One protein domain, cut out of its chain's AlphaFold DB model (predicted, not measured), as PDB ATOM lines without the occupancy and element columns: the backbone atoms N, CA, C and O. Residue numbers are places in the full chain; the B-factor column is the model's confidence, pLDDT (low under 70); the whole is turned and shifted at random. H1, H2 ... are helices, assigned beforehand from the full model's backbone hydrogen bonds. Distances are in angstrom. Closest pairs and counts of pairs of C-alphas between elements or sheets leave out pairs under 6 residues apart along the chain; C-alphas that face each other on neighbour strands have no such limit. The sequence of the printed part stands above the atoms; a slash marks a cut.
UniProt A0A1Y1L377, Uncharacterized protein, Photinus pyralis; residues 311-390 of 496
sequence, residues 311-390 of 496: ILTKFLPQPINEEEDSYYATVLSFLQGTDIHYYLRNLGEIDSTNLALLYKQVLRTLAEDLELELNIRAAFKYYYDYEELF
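What this domain is: This is residues 311 to 390 of the 496 residues of an uncharacterized protein of Photinus pyralis (UniProt A0A1Y1L377). H5, the longest helix, is crossed nearly at right angles by H2 and packed at a steep slant by H4, and these three longer helices make a compact body. The short H1 packs on residues 355 to 359 of H4, the very short H3 is near H4, and a long link from residue 344 to 354 loops out between H3 and H4 to one end of the longest axis. The printed part has 80 residues with five named helices, H1 to H5 in order along the chain, and no named strand; its class is all helix. The whole is compact and rounded, with a radius of gyration of the C-alphas of 11.9 A and spans of 36 by 26 by 22 A.

How they stand to each other: H5, residues 374 to 390, touches H4, residues 355 to 368, at a steep tilt of 47 degrees, opposite ways; their closest C-alphas, those of Ala 367 and Lys 381, are 4.5 A apart. With residues 376 to 382 alone, H5 also touches H2, residues 322 to 336, about perpendicular at 80 degrees; the closest C-alphas, those of Tyr 327 and Ala 379, are 4.6 A apart. H2 and H4 are apart. H1, residues 311 to 315, touches residues 355 to 359 of H4, with the closest C-alphas, those of Leu 312 and Tyr 359, 5.9 A apart. H1 only just touches residues 332 to 335 of H2, with 3 pairs of C-alphas within 8 A; the closest, those of Thr 313 and Leu 332, are 6.2 A apart. H3, residues 340 to 343, is close to H4 but not clearly touching, with the closest C-alphas, those of Tyr 343 and Leu 366, 7.2 A apart. Every O i to N i+4 pair is within hydrogen-bond range in H2 and H4, as are 12 of 13 in H5; H1 has 0 of 1 but 1 of 2 O i to N i+3 pairs within range, and H3 is too short for an O i to N i+4 pair.

Where its parts are: H5 measures 24.3 A from first to last C-alpha and ends at C-alpha 390 (32.660, 18.122, 5.667). H2 measures 21.1 A, beginning at C-alpha 322 (49.976, 22.213, 18.963), and H4 measures 19.8 A. H1 begins at C-alpha 311 (38.610, 38.602, 5.633), and H3 has four residues.

The domain as a whole: The two C-alphas farthest apart, those of Glu 322 and Glu 349, are 36.1 A apart. The printed part has no cut. The link from H3 to H4, 11 residues, is long; H2 to H3 and H4 to H5 are tight, and H1 to H2 is short. The mean pLDDT of the printed part is 81.6; residue 321, residues 348 to 349, 351 to 352 and 386 to 390 are under 70.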
ATOM      1  N   ILE A 311      40.008  38.842   5.260       87.75
ATOM      2  CA  ILE A 311      38.610  38.602   5.633       87.75
ATOM      3  C   ILE A 311      38.245  37.116   5.622       87.75
ATOM      4  O   ILE A 311      37.237  36.738   6.221       87.75
ATOM      5  N   LEU A 312      39.025  36.282   4.926       87.88
ATOM      6  CA  LEU A 312      38.801  34.841   4.845       87.88
ATOM      7  C   LEU A 312      39.245  34.112   6.116       87.88
ATOM      8  O   LEU A 312      38.774  33.012   6.385       87.88
ATOM      9  N   THR A 313      40.069  34.745   6.953       87.38
ATOM     10  CA  THR A 313      40.540  34.167   8.224       87.38
ATOM     11  C   THR A 313      39.394  33.820   9.177       87.38
ATOM     12  O   THR A 313      39.518  32.903   9.981       87.38
ATOM     13  N   LYS A 314      38.235  34.478   9.041       83.25
ATOM     14  CA  LYS A 314      37.023  34.179   9.822       83.25
ATOM     15  C   LYS A 314      36.445  32.779   9.578       83.25
ATOM     16  O   LYS A 314      35.605  32.345  10.359       83.25
ATOM     17  N   PHE A 315      36.826  32.126   8.478       79.31
ATOM     18  CA  PHE A 315      36.390  30.770   8.139       79.31
ATOM     19  C   PHE A 315      37.362  29.695   8.637       79.31
ATOM     20  O   PHE A 315      37.026  28.518   8.567       79.31
ATOM     21  N   LEU A 316      38.531  30.074   9.168       80.00
ATOM     22  CA  LEU A 316      39.477  29.111   9.724       80.00
ATOM     23  C   LEU A 316      38.923  28.534  11.037       80.00
ATOM     24  O   LEU A 316      38.640  29.300  11.969       80.00
ATOM     25  N   PRO A 317      38.775  27.202  11.153       76.44
ATOM     26  CA  PRO A 317      38.427  26.584  12.419       76.44
ATOM     27  C   PRO A 317      39.550  26.799  13.439       76.44
ATOM     28  O   PRO A 317      40.724  26.905  13.088       76.44
ATOM     29  N   GLN A 318      39.172  26.895  14.717       76.62
ATOM     30  CA  GLN A 318      40.148  27.048  15.792       76.62
ATOM     31  C   GLN A 318      40.978  25.766  15.933       76.62
ATOM     32  O   GLN A 318      40.404  24.673  15.890       76.62
ATOM     33  N   PRO A 319      42.295  25.895  16.137       74.88
ATOM     34  CA  PRO A 319      43.167  24.754  16.358       74.88
ATOM     35  C   PRO A 319      42.842  24.064  17.689       74.88
ATOM     36  O   PRO A 319      42.437  24.701  18.664       74.88
ATOM     37  N   ILE A 320      43.006  22.740  17.725       71.94
ATOM     38  CA  ILE A 320      42.720  21.913  18.915       71.94
ATOM     39  C   ILE A 320      43.969  21.257  19.518       71.94
ATOM     40  O   ILE A 320      43.884  20.617  20.565       71.94
ATOM     41  N   ASN A 321      45.120  21.373  18.858       64.12
ATOM     42  CA  ASN A 321      46.401  20.837  19.311       64.12
ATOM     43  C   ASN A 321      47.562  21.688  18.773       64.12
ATOM     44  O   ASN A 321      47.372  22.523  17.893       64.12
ATOM     45  N   GLU A 322      48.766  21.444  19.292       74.62
ATOM     46  CA  GLU A 322      49.976  22.213  18.963       74.62
ATOM     47  C   GLU A 322      50.374  22.132  17.475       74.62
ATOM     48  O   GLU A 322      50.950  23.074  16.930       74.62
ATOM     49  N   GLU A 323      50.065  21.024  16.796       76.88
ATOM     50  CA  GLU A 323      50.339  20.877  15.361       76.88
ATOM     51  C   GLU A 323      49.392  21.761  14.535       76.88
ATOM     52  O   GLU A 323      49.823  22.515  13.660       76.88
ATOM     53  N   GLU A 324      48.101  21.737  14.862       76.56
ATOM     54  CA  GLU A 324      47.086  22.579  14.231       76.56
ATOM     55  C   GLU A 324      47.285  24.061  14.544       76.56
ATOM     56  O   GLU A 324      47.028  24.888  13.671       76.56
ATOM     57  N   ASP A 325      47.802  24.406  15.726       83.44
ATOM     58  CA  ASP A 325      48.218  25.775  16.063       83.44
ATOM     59  C   ASP A 325      49.259  26.288  15.058       83.44
ATOM     60  O   ASP A 325      49.174  27.425  14.583       83.44
ATOM     61  N   SER A 326      50.223  25.440  14.684       88.56
ATOM     62  CA  SER A 326      51.247  25.786  13.694       88.56
ATOM     63  C   SER A 326      50.646  26.000  12.301       88.56
ATOM     64  O   SER A 326      50.955  27.002  11.642       88.56
ATOM     65  N   TYR A 327      49.740  25.121  11.861       87.75
ATOM     66  CA  TYR A 327      49.044  25.290  10.582       87.75
ATOM     67  C   TYR A 327      48.131  26.517  10.583       87.75
ATOM     68  O   TYR A 327      48.128  27.275   9.614       87.75
ATOM     69  N   TYR A 328      47.399  26.750  11.674       89.75
ATOM     70  CA  TYR A 328      46.546  27.921  11.853       89.75
ATOM     71  C   TYR A 328      47.360  29.208  11.735       89.75
ATOM     72  O   TYR A 328      47.028  30.069  10.925       89.75
ATOM     73  N   ALA A 329      48.465  29.327  12.478       93.00
ATOM     74  CA  ALA A 329      49.339  30.497  12.426       93.00
ATOM     75  C   ALA A 329      49.939  30.715  11.026       93.00
ATOM     76  O   ALA A 329      50.027  31.850  10.548       93.00
ATOM     77  N   THR A 330      50.308  29.629  10.345       94.19
ATOM     78  CA  THR A 330      50.852  29.676   8.982       94.19
ATOM     79  C   THR A 330      49.814  30.195   7.989       94.19
ATOM     80  O   THR A 330      50.081  31.161   7.282       94.19
ATOM     81  N   VAL A 331      48.606  29.625   7.967       92.44
ATOM     82  CA  VAL A 331      47.544  30.077   7.053       92.44
ATOM     83  C   VAL A 331      47.084  31.491   7.396       92.44
ATOM     84  O   VAL A 331      46.918  32.312   6.498       92.44
ATOM     85  N   LEU A 332      46.939  31.813   8.683       93.38
ATOM     86  CA  LEU A 332      46.557  33.145   9.148       93.38
ATOM     87  C   LEU A 332      47.542  34.214   8.661       93.38
ATOM     88  O   LEU A 332      47.125  35.194   8.044       93.38
ATOM     89  N   SER A 333      48.837  34.014   8.916       91.69
ATOM     90  CA  SER A 333      49.878  34.959   8.497       91.69
ATOM     91  C   SER A 333      49.957  35.085   6.977       91.69
ATOM     92  O   SER A 333      50.152  36.185   6.468       91.69
ATOM     93  N   PHE A 334      49.730  33.992   6.246       92.31
ATOM     94  CA  PHE A 334      49.745  34.002   4.790       92.31
ATOM     95  C   PHE A 334      48.547  34.746   4.187       92.31
ATOM     96  O   PHE A 334      48.736  35.575   3.301       92.31
ATOM     97  N   LEU A 335      47.329  34.517   4.696       90.38
ATOM     98  CA  LEU A 335      46.114  35.230   4.264       90.38
ATOM     99  C   LEU A 335      46.172  36.737   4.557       90.38
ATOM    100  O   LEU A 335      45.517  37.522   3.876       90.38
ATOM    101  N   GLN A 336      46.929  37.134   5.580       88.56
ATOM    102  CA  GLN A 336      47.177  38.534   5.939       88.56
ATOM    103  C   GLN A 336      48.384  39.139   5.205       88.56
ATOM    104  O   GLN A 336      48.576  40.355   5.236       88.56
ATOM    105  N   GLY A 337      49.214  38.304   4.584       82.88
ATOM    106  CA  GLY A 337      50.423  38.715   3.888       82.88
ATOM    107  C   GLY A 337      50.133  39.264   2.496       82.88
ATOM    108  O   GLY A 337      49.120  38.960   1.878       82.88
ATOM    109  N   THR A 338      51.063  40.050   1.962       77.25
ATOM    110  CA  THR A 338      50.976  40.578   0.590       77.25
ATOM    111  C   THR A 338      51.290  39.518  -0.467       77.25
ATOM    112  O   THR A 338      50.758  39.577  -1.575       77.25
ATOM    113  N   ASP A 339      52.094  38.515  -0.108       79.31
ATOM    114  CA  ASP A 339      52.505  37.412  -0.982       79.31
ATOM    115  C   ASP A 339      51.319  36.619  -1.549       79.31
ATOM    116  O   ASP A 339      51.404  36.095  -2.658       79.31
ATOM    117  N   ILE A 340      50.187  36.565  -0.841       86.31
ATOM    118  CA  ILE A 340      48.999  35.838  -1.300       86.31
ATOM    119  C   ILE A 340      48.498  36.320  -2.667       86.31
ATOM    120  O   ILE A 340      48.034  35.520  -3.478       86.31
ATOM    121  N   HIS A 341      48.656  37.610  -2.968       82.75
ATOM    122  CA  HIS A 341      48.258  38.175  -4.253       82.75
ATOM    123  C   HIS A 341      49.085  37.635  -5.414       82.75
ATOM    124  O   HIS A 341      48.564  37.539  -6.522       82.75
ATOM    125  N   TYR A 342      50.352  37.282  -5.174       82.69
ATOM    126  CA  TYR A 342      51.195  36.652  -6.184       82.69
ATOM    127  C   TYR A 342      50.678  35.253  -6.506       82.69
ATOM    128  O   TYR A 342      50.452  34.941  -7.674       82.69
ATOM    129  N   TYR A 343      50.439  34.423  -5.493       83.56
ATOM    130  CA  TYR A 343      50.009  33.038  -5.707       83.56
ATOM    131  C   TYR A 343      48.577  32.946  -6.254       83.56
ATOM    132  O   TYR A 343      48.278  32.096  -7.085       83.56
ATOM    133  N   LEU A 344      47.707  33.891  -5.893       85.12
ATOM    134  CA  LEU A 344      46.327  33.950  -6.383       85.12
ATOM    135  C   LEU A 344      46.139  34.861  -7.609       85.12
ATOM    136  O   LEU A 344      45.004  35.153  -7.986       85.12
ATOM    137  N   ARG A 345      47.218  35.305  -8.270       76.62
ATOM    138  CA  ARG A 345      47.151  36.223  -9.431       76.62
ATOM    139  C   ARG A 345      46.316  35.690 -10.599       76.62
ATOM    140  O   ARG A 345      45.763  36.468 -11.369       76.62
ATOM    141  N   ASN A 346      46.215  34.366 -10.707       73.00
ATOM    142  CA  ASN A 346      45.496  33.671 -11.774       73.00
ATOM    143  C   ASN A 346      44.083  33.227 -11.367       73.00
ATOM    144  O   ASN A 346      43.413  32.577 -12.164       73.00
ATOM    145  N   LEU A 347      43.613  33.567 -10.158       71.75
ATOM    146  CA  LEU A 347      42.301  33.133  -9.658       71.75
ATOM    147  C   LEU A 347      41.114  33.777 -10.414       71.75
ATOM    148  O   LEU A 347      39.964  33.441 -10.155       71.75
ATOM    149  N   GLY A 348      41.376  34.679 -11.366       68.00
ATOM    150  CA  GLY A 348      40.353  35.373 -12.149       68.00
ATOM    151  C   GLY A 348      39.679  36.515 -11.383       68.00
ATOM    152  O   GLY A 348      40.233  37.054 -10.424       68.00
ATOM    153  N   GLU A 349      38.490  36.931 -11.835       64.31
ATOM    154  CA  GLU A 349      37.680  37.909 -11.100       64.31
ATOM    155  C   GLU A 349      37.173  37.297  -9.794       64.31
ATOM    156  O   GLU A 349      36.449  36.302  -9.780       64.31
ATOM    157  N   ILE A 350      37.551  37.924  -8.683       71.19
ATOM    158  CA  ILE A 350      37.147  37.503  -7.347       71.19
ATOM    159  C   ILE A 350      35.698  37.937  -7.119       71.19
ATOM    160  O   ILE A 350      35.418  39.120  -6.901       71.19
ATOM    161  N   ASP A 351      34.777  36.976  -7.116       66.12
ATOM    162  CA  ASP A 351      33.400  37.226  -6.701       66.12
ATOM    163  C   ASP A 351      33.327  37.394  -5.174       66.12
ATOM    164  O   ASP A 351      33.184  36.446  -4.397       66.12
ATOM    165  N   SER A 352      33.418  38.648  -4.733       69.00
ATOM    166  CA  SER A 352      33.330  39.017  -3.317       69.00
ATOM    167  C   SER A 352      31.961  38.741  -2.671       69.00
ATOM    168  O   SER A 352      31.831  38.888  -1.454       69.00
ATOM    169  N   THR A 353      30.940  38.340  -3.441       73.31
ATOM    170  CA  THR A 353      29.599  38.076  -2.901       73.31
ATOM    171  C   THR A 353      29.496  36.727  -2.186       73.31
ATOM    172  O   THR A 353      28.716  36.610  -1.238       73.31
ATOM    173  N   ASN A 354      30.322  35.735  -2.548       80.31
ATOM    174  CA  ASN A 354      30.328  34.411  -1.920       80.31
ATOM    175  C   ASN A 354      31.682  34.073  -1.281       80.31
ATOM    176  O   ASN A 354      32.473  33.272  -1.779       80.31
ATOM    177  N   LEU A 355      31.925  34.670  -0.114       79.75
ATOM    178  CA  LEU A 355      33.187  34.527   0.616       79.75
ATOM    179  C   LEU A 355      33.515  33.091   1.049       79.75
ATOM    180  O   LEU A 355      34.688  32.773   1.214       79.75
ATOM    181  N   ALA A 356      32.509  32.233   1.234       79.81
ATOM    182  CA  ALA A 356      32.728  30.829   1.584       79.81
ATOM    183  C   ALA A 356      33.240  30.020   0.381       79.81
ATOM    184  O   ALA A 356      34.165  29.223   0.521       79.81
ATOM    185  N   LEU A 357      32.678  30.260  -0.810       81.88
ATOM    186  CA  LEU A 357      33.174  29.654  -2.047       81.88
ATOM    187  C   LEU A 357      34.590  30.144  -2.364       81.88
ATOM    188  O   LEU A 357      35.462  29.336  -2.672       81.88
ATOM    189  N   LEU A 358      34.828  31.450  -2.214       84.31
ATOM    190  CA  LEU A 358      36.154  32.033  -2.388       84.31
ATOM    191  C   LEU A 358      37.169  31.424  -1.415       84.31
ATOM    192  O   LEU A 358      38.260  31.058  -1.831       84.31
ATOM    193  N   TYR A 359      36.809  31.254  -0.140       88.06
ATOM    194  CA  TYR A 359      37.670  30.592   0.842       88.06
ATOM    195  C   TYR A 359      38.092  29.189   0.386       88.06
ATOM    196  O   TYR A 359      39.285  28.893   0.362       88.06
ATOM    197  N   LYS A 360      37.147  28.361  -0.074       85.56
ATOM    198  CA  LYS A 360      37.445  27.014  -0.590       85.56
ATOM    199  C   LYS A 360      38.341  27.042  -1.825       85.56
ATOM    200  O   LYS A 360      39.285  26.262  -1.908       85.56
ATOM    201  N   GLN A 361      38.089  27.960  -2.758       87.38
ATOM    202  CA  GLN A 361      38.936  28.145  -3.940       87.38
ATOM    203  C   GLN A 361      40.360  28.564  -3.565       87.38
ATOM    204  O   GLN A 361      41.317  28.037  -4.129       87.38
ATOM    205  N   VAL A 362      40.510  29.471  -2.596       91.00
ATOM    206  CA  VAL A 362      41.814  29.903  -2.080       91.00
ATOM    207  C   VAL A 362      42.555  28.735  -1.436       91.00
ATOM    208  O   VAL A 362      43.706  28.489  -1.789       91.00
ATOM    209  N   LEU A 363      41.896  27.979  -0.551       90.94
ATOM    210  CA  LEU A 363      42.491  26.802   0.080       90.94
ATOM    211  C   LEU A 363      42.958  25.780  -0.959       90.94
ATOM    212  O   LEU A 363      44.101  25.333  -0.900       90.94
ATOM    213  N   ARG A 364      42.098  25.457  -1.934       89.75
ATOM    214  CA  ARG A 364      42.414  24.518  -3.014       89.75
ATOM    215  C   ARG A 364      43.626  24.967  -3.818       89.75
ATOM    216  O   ARG A 364      44.580  24.214  -3.979       89.75
ATOM    217  N   THR A 365      43.587  26.209  -4.293       90.38
ATOM    218  CA  THR A 365      44.625  26.769  -5.165       90.38
ATOM    219  C   THR A 365      45.981  26.740  -4.470       90.38
ATOM    220  O   THR A 365      46.952  26.267  -5.046       90.38
ATOM    221  N   LEU A 366      46.044  27.168  -3.206       92.81
ATOM    222  CA  LEU A 366      47.297  27.215  -2.448       92.81
ATOM    223  C   LEU A 366      47.756  25.829  -1.964       92.81
ATOM    224  O   LEU A 366      48.951  25.616  -1.769       92.81
ATOM    225  N   ALA A 367      46.841  24.871  -1.791       88.88
ATOM    226  CA  ALA A 367      47.183  23.481  -1.490       88.88
ATOM    227  C   ALA A 367      47.795  22.745  -2.697       88.88
ATOM    228  O   ALA A 367      48.619  21.845  -2.513       88.88
ATOM    229  N   GLU A 368      47.397  23.114  -3.918       86.94
ATOM    230  CA  GLU A 368      47.865  22.520  -5.178       86.94
ATOM    231  C   GLU A 368      49.090  23.245  -5.775       86.94
ATOM    232  O   GLU A 368      49.758  22.700  -6.656       86.94
ATOM    233  N   ASP A 369      49.427  24.444  -5.289       85.69
ATOM    234  CA  ASP A 369      50.511  25.259  -5.843       85.69
ATOM    235  C   ASP A 369      51.903  24.665  -5.548       85.69
ATOM    236  O   ASP A 369      52.337  24.500  -4.402       85.69
ATOM    237  N   LEU A 370      52.635  24.333  -6.611       79.56
ATOM    238  CA  LEU A 370      53.961  23.729  -6.514       79.56
ATOM    239  C   LEU A 370      55.081  24.741  -6.226       79.56
ATOM    240  O   LEU A 370      56.143  24.312  -5.774       79.56
ATOM    241  N   GLU A 371      54.858  26.039  -6.456       81.06
ATOM    242  CA  GLU A 371      55.826  27.114  -6.177       81.06
ATOM    243  C   GLU A 371      55.865  27.494  -4.687       81.06
ATOM    244  O   GLU A 371      56.824  28.115  -4.228       81.06
ATOM    245  N   LEU A 372      54.837  27.109  -3.926       84.62
ATOM    246  CA  LEU A 372      54.693  27.400  -2.503       84.62
ATOM    247  C   LEU A 372      55.609  26.542  -1.618       84.62
ATOM    248  O   LEU A 372      55.814  25.348  -1.857       84.62
ATOM    249  N   GLU A 373      56.122  27.148  -0.543       86.62
ATOM    250  CA  GLU A 373      56.927  26.439   0.455       86.62
ATOM    251  C   GLU A 373      56.139  25.265   1.062       86.62
ATOM    252  O   GLU A 373      54.938  25.359   1.331       86.62
ATOM    253  N   LEU A 374      56.828  24.140   1.292       84.94
ATOM    254  CA  LEU A 374      56.204  22.865   1.668       84.94
ATOM    255  C   LEU A 374      55.329  22.971   2.927       84.94
ATOM    256  O   LEU A 374      54.249  22.391   2.973       84.94
ATOM    257  N   ASN A 375      55.798  23.701   3.938       87.94
ATOM    258  CA  ASN A 375      55.092  23.947   5.198       87.94
ATOM    259  C   ASN A 375      53.807  24.758   4.987       87.94
ATOM    260  O   ASN A 375      52.772  24.415   5.554       87.94
ATOM    261  N   ILE A 376      53.854  25.797   4.151       90.38
ATOM    262  CA  ILE A 376      52.689  26.631   3.847       90.38
ATOM    263  C   ILE A 376      51.667  25.802   3.070       90.38
ATOM    264  O   ILE A 376      50.504  25.726   3.463       90.38
ATOM    265  N   ARG A 377      52.115  25.086   2.034       90.56
ATOM    266  CA  ARG A 377      51.262  24.186   1.253       90.56
ATOM    267  C   ARG A 377      50.616  23.102   2.113       90.56
ATOM    268  O   ARG A 377      49.431  22.829   1.953       90.56
ATOM    269  N   ALA A 378      51.367  22.493   3.031       82.38
ATOM    270  CA  ALA A 378      50.837  21.493   3.956       82.38
ATOM    271  C   ALA A 378      49.745  22.079   4.865       82.38
ATOM    272  O   ALA A 378      48.710  21.443   5.051       82.38
ATOM    273  N   ALA A 379      49.934  23.306   5.360       89.62
ATOM    274  CA  ALA A 379      48.939  23.997   6.172       89.62
ATOM    275  C   ALA A 379      47.652  24.292   5.376       89.62
ATOM    276  O   ALA A 379      46.557  23.995   5.846       89.62
ATOM    277  N   PHE A 380      47.763  24.800   4.144       92.75
ATOM    278  CA  PHE A 380      46.599  25.009   3.272       92.75
ATOM    279  C   PHE A 380      45.909  23.699   2.899       92.75
ATOM    280  O   PHE A 380      44.683  23.622   2.939       92.75
ATOM    281  N   LYS A 381      46.682  22.647   2.615       88.00
ATOM    282  CA  LYS A 381      46.150  21.311   2.345       88.00
ATOM    283  C   LYS A 381      45.395  20.741   3.543       88.00
ATOM    284  O   LYS A 381      44.346  20.144   3.342       88.00
ATOM    285  N   TYR A 382      45.888  20.941   4.764       85.56
ATOM    286  CA  TYR A 382      45.188  20.517   5.975       85.56
ATOM    287  C   TYR A 382      43.777  21.117   6.041       85.56
ATOM    288  O   TYR A 382      42.807  20.377   6.194       85.56
ATOM    289  N   TYR A 383      43.648  22.435   5.862       82.44
ATOM    290  CA  TYR A 383      42.342  23.102   5.894       82.44
ATOM    291  C   TYR A 383      41.485  22.816   4.656       82.44
ATOM    292  O   TYR A 383      40.267  22.746   4.776       82.44
ATOM    293  N   TYR A 384      42.090  22.608   3.484       86.31
ATOM    294  CA  TYR A 384      41.361  22.178   2.291       86.31
ATOM    295  C   TYR A 384      40.749  20.789   2.481       86.31
ATOM    296  O   TYR A 384      39.546  20.616   2.305       86.31
ATOM    297  N   ASP A 385      41.565  19.823   2.910       75.19
ATOM    298  CA  ASP A 385      41.117  18.468   3.208       75.19
ATOM    299  C   ASP A 385      40.066  18.506   4.336       75.19
ATOM    300  O   ASP A 385      39.089  17.765   4.277       75.19
ATOM    301  N   TYR A 386      40.217  19.384   5.340       69.44
ATOM    302  CA  TYR A 386      39.200  19.612   6.371       69.44
ATOM    303  C   TYR A 386      37.866  20.056   5.750       69.44
ATOM    304  O   TYR A 386      36.849  19.424   6.010       69.44
ATOM    305  N   GLU A 387      37.848  21.080   4.894       68.62
ATOM    306  CA  GLU A 387      36.621  21.565   4.242       68.62
ATOM    307  C   GLU A 387      35.991  20.524   3.293       68.62
ATOM    308  O   GLU A 387      34.783  20.287   3.373       68.62
ATOM    309  N   GLU A 388      36.784  19.841   2.454       64.38
ATOM    310  CA  GLU A 388      36.296  18.771   1.562       64.38
ATOM    311  C   GLU A 388      35.676  17.599   2.336       64.38
ATOM    312  O   GLU A 388      34.692  17.004   1.901       64.38
ATOM    313  N   LEU A 389      36.225  17.254   3.504       50.41
ATOM    314  CA  LEU A 389      35.715  16.155   4.328       50.41
ATOM    315  C   LEU A 389      34.340  16.452   4.955       50.41
ATOM    316  O   LEU A 389      33.695  15.516   5.438       50.41
ATOM    317  N   PHE A 390      33.881  17.711   4.964       45.81
ATOM    318  CA  PHE A 390      32.660  18.122   5.667       45.81
ATOM    319  C   PHE A 390      31.555  18.725   4.790       45.81
ATOM    320  O   PHE A 390      30.446  18.895   5.308       45.81
TER     321      PHE A 390